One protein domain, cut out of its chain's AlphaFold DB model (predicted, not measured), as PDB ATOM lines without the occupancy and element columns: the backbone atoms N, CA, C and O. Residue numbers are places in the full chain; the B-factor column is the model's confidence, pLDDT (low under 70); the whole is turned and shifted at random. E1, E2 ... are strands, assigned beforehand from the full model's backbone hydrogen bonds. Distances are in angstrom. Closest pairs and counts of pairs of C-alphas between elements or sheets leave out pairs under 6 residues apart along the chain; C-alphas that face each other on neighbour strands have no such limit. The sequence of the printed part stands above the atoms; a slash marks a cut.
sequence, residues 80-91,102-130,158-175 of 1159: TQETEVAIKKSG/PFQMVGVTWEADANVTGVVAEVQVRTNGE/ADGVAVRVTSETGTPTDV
ATOM      1  N   THR A  80      -5.142  18.471   8.314       55.78
ATOM      2  CA  THR A  80      -5.726  18.897   7.035       55.78
ATOM      3  C   THR A  80      -5.625  17.761   6.020       55.78
ATOM      4  O   THR A  80      -4.520  17.393   5.623       55.78
ATOM      5  N   GLN A  81      -6.759  17.225   5.570       61.66
ATOM      6  CA  GLN A  81      -6.807  16.284   4.453       61.66
ATOM      7  C   GLN A  81      -7.236  17.036   3.193       61.66
ATOM      8  O   GLN A  81      -8.342  17.578   3.139       61.66
ATOM      9  N   GLU A  82      -6.370  17.063   2.181       58.28
ATOM     10  CA  GLU A  82      -6.667  17.687   0.890       58.28
ATOM     11  C   GLU A  82      -6.918  16.609  -0.169       58.28
ATOM     12  O   GLU A  82      -6.130  15.678  -0.334       58.28
ATOM     13  N   THR A  83      -8.063  16.693  -0.847       58.94
ATOM     14  CA  THR A  83      -8.510  15.704  -1.839       58.94
ATOM     15  C   THR A  83      -8.671  16.361  -3.204       58.94
ATOM     16  O   THR A  83      -9.501  17.258  -3.370       58.94
ATOM     17  N   GLU A  84      -7.908  15.889  -4.191       53.75
ATOM     18  CA  GLU A  84      -7.977  16.367  -5.576       53.75
ATOM     19  C   GLU A  84      -9.339  16.041  -6.219       53.75
ATOM     20  O   GLU A  84      -9.874  14.930  -6.114       53.75
ATOM     21  N   VAL A  85      -9.909  17.016  -6.926       56.38
ATOM     22  CA  VAL A  85     -11.166  16.887  -7.657       56.38
ATOM     23  C   VAL A  85     -10.882  16.741  -9.143       56.38
ATOM     24  O   VAL A  85     -10.699  17.724  -9.852       56.38
ATOM     25  N   ALA A  86     -10.935  15.507  -9.644       48.75
ATOM     26  CA  ALA A  86     -10.781  15.227 -11.070       48.75
ATOM     27  C   ALA A  86     -11.815  15.997 -11.926       48.75
ATOM     28  O   ALA A  86     -13.012  15.678 -11.934       48.75
ATOM     29  N   ILE A  87     -11.349  17.003 -12.671       46.69
ATOM     30  CA  ILE A  87     -12.177  17.841 -13.550       46.69
ATOM     31  C   ILE A  87     -12.144  17.314 -14.985       46.69
ATOM     32  O   ILE A  87     -11.097  17.001 -15.548       46.69
ATOM     33  N   LYS A  88     -13.326  17.216 -15.604       44.91
ATOM     34  CA  LYS A  88     -13.460  16.874 -17.027       44.91
ATOM     35  C   LYS A  88     -13.315  18.145 -17.870       44.91
ATOM     36  O   LYS A  88     -13.732  19.208 -17.426       44.91
ATOM     37  N   LYS A  89     -12.786  18.014 -19.098       39.38
ATOM     38  CA  LYS A  89     -12.451  19.080 -20.084       39.38
ATOM     39  C   LYS A  89     -13.618  19.999 -20.555       39.38
ATOM     40  O   LYS A  89     -13.612  20.472 -21.684       39.38
ATOM     41  N   SER A  90     -14.650  20.227 -19.745       43.03
ATOM     42  CA  SER A  90     -15.901  20.899 -20.120       43.03
ATOM     43  C   SER A  90     -16.465  21.795 -18.998       43.03
ATOM     44  O   SER A  90     -17.657  21.710 -18.686       43.03
ATOM     45  N   GLY A  91     -15.622  22.592 -18.329       50.66
ATOM     46  CA  GLY A  91     -16.036  23.624 -17.356       50.66
ATOM     47  C   GLY A  91     -16.694  23.146 -16.054       50.66
ATOM     48  O   GLY A  91     -17.135  23.966 -15.256       50.66
ATOM     49  N   PRO A 102     -12.589  12.271   9.909       82.69
ATOM     50  CA  PRO A 102     -13.556  13.158  10.550       82.69
ATOM     51  C   PRO A 102     -13.084  14.617  10.614       82.69
ATOM     52  O   PRO A 102     -12.049  14.898  11.208       82.69
ATOM     53  N   PHE A 103     -13.858  15.552  10.057       85.06
ATOM     54  CA  PHE A 103     -13.540  16.981   9.939       85.06
ATOM     55  C   PHE A 103     -14.670  17.881  10.471       85.06
ATOM     56  O   PHE A 103     -15.827  17.474  10.531       85.06
ATOM     57  N   GLN A 104     -14.363  19.133  10.835       85.12
ATOM     58  CA  GLN A 104     -15.375  20.132  11.244       85.12
ATOM     59  C   GLN A 104     -15.372  21.411  10.396       85.12
ATOM     60  O   GLN A 104     -16.291  22.224  10.509       85.12
ATOM     61  N   MET A 105     -14.391  21.589   9.509       85.94
ATOM     62  CA  MET A 105     -14.380  22.678   8.534       85.94
ATOM     63  C   MET A 105     -14.085  22.149   7.130       85.94
ATOM     64  O   MET A 105     -13.265  21.249   6.961       85.94
ATOM     65  N   VAL A 106     -14.748  22.716   6.120       87.50
ATOM     66  CA  VAL A 106     -14.501  22.402   4.707       87.50
ATOM     67  C   VAL A 106     -14.443  23.667   3.858       87.50
ATOM     68  O   VAL A 106     -15.290  24.553   3.983       87.50
ATOM     69  N   GLY A 107     -13.460  23.726   2.962       87.38
ATOM     70  CA  GLY A 107     -13.362  24.725   1.901       87.38
ATOM     71  C   GLY A 107     -12.908  24.106   0.579       87.38
ATOM     72  O   GLY A 107     -12.562  22.926   0.513       87.38
ATOM     73  N   VAL A 108     -12.938  24.903  -0.488       87.06
ATOM     74  CA  VAL A 108     -12.587  24.480  -1.852       87.06
ATOM     75  C   VAL A 108     -11.655  25.508  -2.479       87.06
ATOM     76  O   VAL A 108     -11.916  26.707  -2.375       87.06
ATOM     77  N   THR A 109     -10.583  25.057  -3.122       86.38
ATOM     78  CA  THR A 109      -9.614  25.909  -3.834       86.38
ATOM     79  C   THR A 109      -9.430  25.424  -5.271       86.38
ATOM     80  O   THR A 109      -9.912  24.346  -5.625       86.38
ATOM     81  N   TRP A 110      -8.811  26.241  -6.119       82.81
ATOM     82  CA  TRP A 110      -8.452  25.899  -7.498       82.81
ATOM     83  C   TRP A 110      -7.184  26.639  -7.924       82.81
ATOM     84  O   TRP A 110      -6.722  27.526  -7.207       82.81
ATOM     85  N   GLU A 111      -6.618  26.282  -9.073       83.25
ATOM     86  CA  GLU A 111      -5.449  26.973  -9.622       83.25
ATOM     87  C   GLU A 111      -5.822  28.309 -10.297       83.25
ATOM     88  O   GLU A 111      -6.954  28.504 -10.753       83.25
ATOM     89  N   ALA A 112      -4.891  29.267 -10.331       77.00
ATOM     90  CA  ALA A 112      -5.165  30.629 -10.779       77.00
ATOM     91  C   ALA A 112      -5.109  30.775 -12.314       77.00
ATOM     92  O   ALA A 112      -4.035  30.840 -12.908       77.00
ATOM     93  N   ASP A 113      -6.273  30.921 -12.958       76.31
ATOM     94  CA  ASP A 113      -6.395  31.249 -14.385       76.31
ATOM     95  C   ASP A 113      -7.237  32.522 -14.587       76.31
ATOM     96  O   ASP A 113      -8.394  32.601 -14.174       76.31
ATOM     97  N   ALA A 114      -6.665  33.522 -15.266       71.62
ATOM     98  CA  ALA A 114      -7.334  34.780 -15.600       71.62
ATOM     99  C   ALA A 114      -8.525  34.611 -16.570       71.62
ATOM    100  O   ALA A 114      -9.353  35.512 -16.688       71.62
ATOM    101  N   ASN A 115      -8.627  33.462 -17.246       75.94
ATOM    102  CA  ASN A 115      -9.733  33.107 -18.136       75.94
ATOM    103  C   ASN A 115     -10.908  32.427 -17.400       75.94
ATOM    104  O   ASN A 115     -11.887  32.053 -18.048       75.94
ATOM    105  N   VAL A 116     -10.821  32.234 -16.076       72.69
ATOM    106  CA  VAL A 116     -11.826  31.541 -15.253       72.69
ATOM    107  C   VAL A 116     -12.574  32.539 -14.366       72.69
ATOM    108  O   VAL A 116     -12.110  32.923 -13.295       72.69
ATOM    109  N   THR A 117     -13.775  32.943 -14.790       74.12
ATOM    110  CA  THR A 117     -14.660  33.844 -14.026       74.12
ATOM    111  C   THR A 117     -15.915  33.142 -13.514       74.12
ATOM    112  O   THR A 117     -16.330  32.103 -14.034       74.12
ATOM    113  N   GLY A 118     -16.555  33.735 -12.502       72.12
ATOM    114  CA  GLY A 118     -17.871  33.295 -12.024       72.12
ATOM    115  C   GLY A 118     -17.868  31.888 -11.429       72.12
ATOM    116  O   GLY A 118     -18.808  31.124 -11.635       72.12
ATOM    117  N   VAL A 119     -16.785  31.514 -10.742       75.69
ATOM    118  CA  VAL A 119     -16.692  30.211 -10.079       75.69
ATOM    119  C   VAL A 119     -17.747  30.122  -8.977       75.69
ATOM    120  O   VAL A 119     -17.892  31.019  -8.154       75.69
ATOM    121  N   VAL A 120     -18.470  29.010  -8.952       81.12
ATOM    122  CA  VAL A 120     -19.390  28.623  -7.888       81.12
ATOM    123  C   VAL A 120     -18.951  27.258  -7.386       81.12
ATOM    124  O   VAL A 120     -19.009  26.268  -8.120       81.12
ATOM    125  N   ALA A 121     -18.508  27.216  -6.133       81.38
ATOM    126  CA  ALA A 121     -18.139  25.997  -5.431       81.38
ATOM    127  C   ALA A 121     -19.137  25.726  -4.298       81.38
ATOM    128  O   ALA A 121     -19.462  26.590  -3.483       81.38
ATOM    129  N   GLU A 122     -19.640  24.498  -4.254       85.19
ATOM    130  CA  GLU A 122     -20.625  24.058  -3.271       85.19
ATOM    131  C   GLU A 122     -20.264  22.656  -2.767       85.19
ATOM    132  O   GLU A 122     -19.798  21.813  -3.545       85.19
ATOM    133  N   VAL A 123     -20.523  22.396  -1.481       85.94
ATOM    134  CA  VAL A 123     -20.014  21.214  -0.762       85.94
ATOM    135  C   VAL A 123     -21.114  20.477   0.006       85.94
ATOM    136  O   VAL A 123     -21.891  21.105   0.721       85.94
ATOM    137  N   GLN A 124     -21.181  19.151  -0.128       89.12
ATOM    138  CA  GLN A 124     -21.961  18.256   0.735       89.12
ATOM    139  C   GLN A 124     -21.052  17.645   1.789       89.12
ATOM    140  O   GLN A 124     -19.922  17.275   1.473       89.12
ATOM    141  N   VAL A 125     -21.578  17.442   2.991       88.00
ATOM    142  CA  VAL A 125     -20.886  16.732   4.072       88.00
ATOM    143  C   VAL A 125     -21.768  15.604   4.610       88.00
ATOM    144  O   VAL A 125     -22.993  15.668   4.462       88.00
ATOM    145  N   ARG A 126     -21.179  14.566   5.210       90.06
ATOM    146  CA  ARG A 126     -21.902  13.535   5.972       90.06
ATOM    147  C   ARG A 126     -21.660  13.744   7.458       90.06
ATOM    148  O   ARG A 126     -20.520  13.624   7.864       90.06
ATOM    149  N   THR A 127     -22.693  14.018   8.249       85.31
ATOM    150  CA  THR A 127     -22.621  14.065   9.721       85.31
ATOM    151  C   THR A 127     -23.557  13.004  10.294       85.31
ATOM    152  O   THR A 127     -24.662  12.807   9.789       85.31
ATOM    153  N   ASN A 128     -23.128  12.273  11.328       83.12
ATOM    154  CA  ASN A 128     -23.928  11.217  11.974       83.12
ATOM    155  C   ASN A 128     -24.537  10.182  10.987       83.12
ATOM    156  O   ASN A 128     -25.640   9.677  11.192       83.12
ATOM    157  N   GLY A 129     -23.836   9.886   9.883       79.12
ATOM    158  CA  GLY A 129     -24.297   8.997   8.806       79.12
ATOM    159  C   GLY A 129     -25.234   9.638   7.764       79.12
ATOM    160  O   GLY A 129     -25.385   9.090   6.666       79.12
ATOM    161  N   GLU A 130     -25.814  10.810   8.033       82.00
ATOM    162  CA  GLU A 130     -26.692  11.526   7.100       82.00
ATOM    163  C   GLU A 130     -25.930  12.562   6.264       82.00
ATOM    164  O   GLU A 130     -25.042  13.258   6.743       82.00
ATOM    165  N   ALA A 158     -17.998  15.693  10.562       86.56
ATOM    166  CA  ALA A 158     -18.358  15.012   9.332       86.56
ATOM    167  C   ALA A 158     -17.290  14.013   8.890       86.56
ATOM    168  O   ALA A 158     -16.111  14.325   8.923       86.56
ATOM    169  N   ASP A 159     -17.706  12.842   8.420       87.62
ATOM    170  CA  ASP A 159     -16.853  11.717   8.006       87.62
ATOM    171  C   ASP A 159     -16.951  11.426   6.492       87.62
ATOM    172  O   ASP A 159     -16.541  10.381   5.986       87.62
ATOM    173  N   GLY A 160     -17.546  12.355   5.743       86.06
ATOM    174  CA  GLY A 160     -17.713  12.250   4.300       86.06
ATOM    175  C   GLY A 160     -17.880  13.614   3.641       86.06
ATOM    176  O   GLY A 160     -18.508  14.510   4.208       86.06
ATOM    177  N   VAL A 161     -17.350  13.771   2.425       89.00
ATOM    178  CA  VAL A 161     -17.419  15.016   1.642       89.00
ATOM    179  C   VAL A 161     -17.770  14.756   0.170       89.00
ATOM    180  O   VAL A 161     -17.488  13.695  -0.389       89.00
ATOM    181  N   ALA A 162     -18.424  15.722  -0.476       85.81
ATOM    182  CA  ALA A 162     -18.613  15.782  -1.926       85.81
ATOM    183  C   ALA A 162     -18.573  17.241  -2.387       85.81
ATOM    184  O   ALA A 162     -19.140  18.108  -1.726       85.81
ATOM    185  N   VAL A 163     -17.949  17.530  -3.528       84.06
ATOM    186  CA  VAL A 163     -17.724  18.909  -3.998       84.06
ATOM    187  C   VAL A 163     -18.027  19.016  -5.479       84.06
ATOM    188  O   VAL A 163     -17.711  18.110  -6.245       84.06
ATOM    189  N   ARG A 164     -18.680  20.102  -5.909       85.19
ATOM    190  CA  ARG A 164     -18.911  20.365  -7.333       85.19
ATOM    191  C   ARG A 164     -18.745  21.840  -7.627       85.19
ATOM    192  O   ARG A 164     -19.297  22.675  -6.912       85.19
ATOM    193  N   VAL A 165     -17.977  22.101  -8.676       79.50
ATOM    194  CA  VAL A 165     -17.499  23.422  -9.065       79.50
ATOM    195  C   VAL A 165     -17.887  23.669 -10.515       79.50
ATOM    196  O   VAL A 165     -17.698  22.806 -11.378       79.50
ATOM    197  N   THR A 166     -18.449  24.844 -10.766       81.50
ATOM    198  CA  THR A 166     -18.859  25.326 -12.089       81.50
ATOM    199  C   THR A 166     -18.360  26.751 -12.267       81.50
ATOM    200  O   THR A 166     -18.380  27.497 -11.293       81.50
ATOM    201  N   SER A 167     -17.968  27.155 -13.470       75.88
ATOM    202  CA  SER A 167     -17.606  28.545 -13.785       75.88
ATOM    203  C   SER A 167     -18.526  29.149 -14.851       75.88
ATOM    204  O   SER A 167     -19.219  28.427 -15.569       75.88
ATOM    205  N   GLU A 168     -18.541  30.479 -14.952       76.06
ATOM    206  CA  GLU A 168     -19.198  31.206 -16.050       76.06
ATOM    207  C   GLU A 168     -18.316  31.232 -17.307       76.06
ATOM    208  O   GLU A 168     -18.827  31.166 -18.425       76.06
ATOM    209  N   THR A 169     -16.992  31.296 -17.128       72.62
ATOM    210  CA  THR A 169     -15.991  31.225 -18.204       72.62
ATOM    211  C   THR A 169     -14.828  30.298 -17.826       72.62
ATOM    212  O   THR A 169     -14.682  29.900 -16.667       72.62
ATOM    213  N   GLY A 170     -14.025  29.896 -18.816       72.44
ATOM    214  CA  GLY A 170     -12.867  29.017 -18.624       72.44
ATOM    215  C   GLY A 170     -13.216  27.613 -18.109       72.44
ATOM    216  O   GLY A 170     -14.325  27.105 -18.275       72.44
ATOM    217  N   THR A 171     -12.242  26.939 -17.502       78.50
ATOM    218  CA  THR A 171     -12.443  25.707 -16.726       78.50
ATOM    219  C   THR A 171     -11.477  25.734 -15.544       78.50
ATOM    220  O   THR A 171     -10.276  25.723 -15.798       78.50
ATOM    221  N   PRO A 172     -11.951  25.747 -14.282       78.00
ATOM    222  CA  PRO A 172     -11.072  25.609 -13.126       78.00
ATOM    223  C   PRO A 172     -10.235  24.332 -13.252       78.00
ATOM    224  O   PRO A 172     -10.778  23.258 -13.518       78.00
ATOM    225  N   THR A 173      -8.926  24.450 -13.073       77.44
ATOM    226  CA  THR A 173      -7.978  23.331 -13.026       77.44
ATOM    227  C   THR A 173      -7.522  23.099 -11.590       77.44
ATOM    228  O   THR A 173      -7.600  24.010 -10.766       77.44
ATOM    229  N   ASP A 174      -7.094  21.865 -11.292       78.19
ATOM    230  CA  ASP A 174      -6.603  21.460  -9.965       78.19
ATOM    231  C   ASP A 174      -7.514  21.963  -8.824       78.19
ATOM    232  O   ASP A 174      -7.105  22.683  -7.917       78.19
ATOM    233  N   VAL A 175      -8.812  21.640  -8.904       80.00
ATOM    234  CA  VAL A 175      -9.728  21.917  -7.792       80.00
ATOM    235  C   VAL A 175      -9.390  20.969  -6.647       80.00
ATOM    236  O   VAL A 175      -9.352  19.756  -6.836       80.00
TER     237      VAL A 175
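Overview. This is residues 80 to 91, 102 to 130 and 158 to 175 of the 1159 residues of the protein "SpoIID/LytB domain-containing protein" of Aeromicrobium sp (UniProt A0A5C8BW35). A long two-stranded antiparallel ribbon, E3 beside E4, has E2 running lengthwise over it, with E1 farther out. Residues 110 to 119 and 167 to 175 loop at one end. The 59 printed residues hold four strands, E1 to E4 in chain order, and no named helix: all strand. The whole is elongated, 39 by 20 by 17 A, and only just loose, close to compact, with a radius of gyration of the C-alphas of 12.8 A.

Along the chain. Find C-alpha 120 at (-19.390, 28.623, -7.888); there E3, residues 120 to 127, begins its 23.1 A. E4, residues 158 to 166, runs 23.8 A to (-18.859, 25.326, -12.089). E2, residues 102 to 109, bends by 71 degrees at 105. E1 is residues 80 to 85.

Arrangement. Between E3 and E4, at 164 degrees, find N 124 and O 162 within hydrogen-bond range, 2.8 A. E1 and E2 pair with no named strand. The closest C-alphas of E2 and E4, Pro 102 and Asp 159, are 4.4 A apart; E1 is apart from E3.

Size, cuts and confidence. The printed part is cut between residues 91 and 102, whose C-alphas are 29.9 A apart, and between residues 130 and 158, whose C-alphas are 9.3 A apart. The link E2 to E3 is short. Residues 80 to 91 have pLDDT under 70.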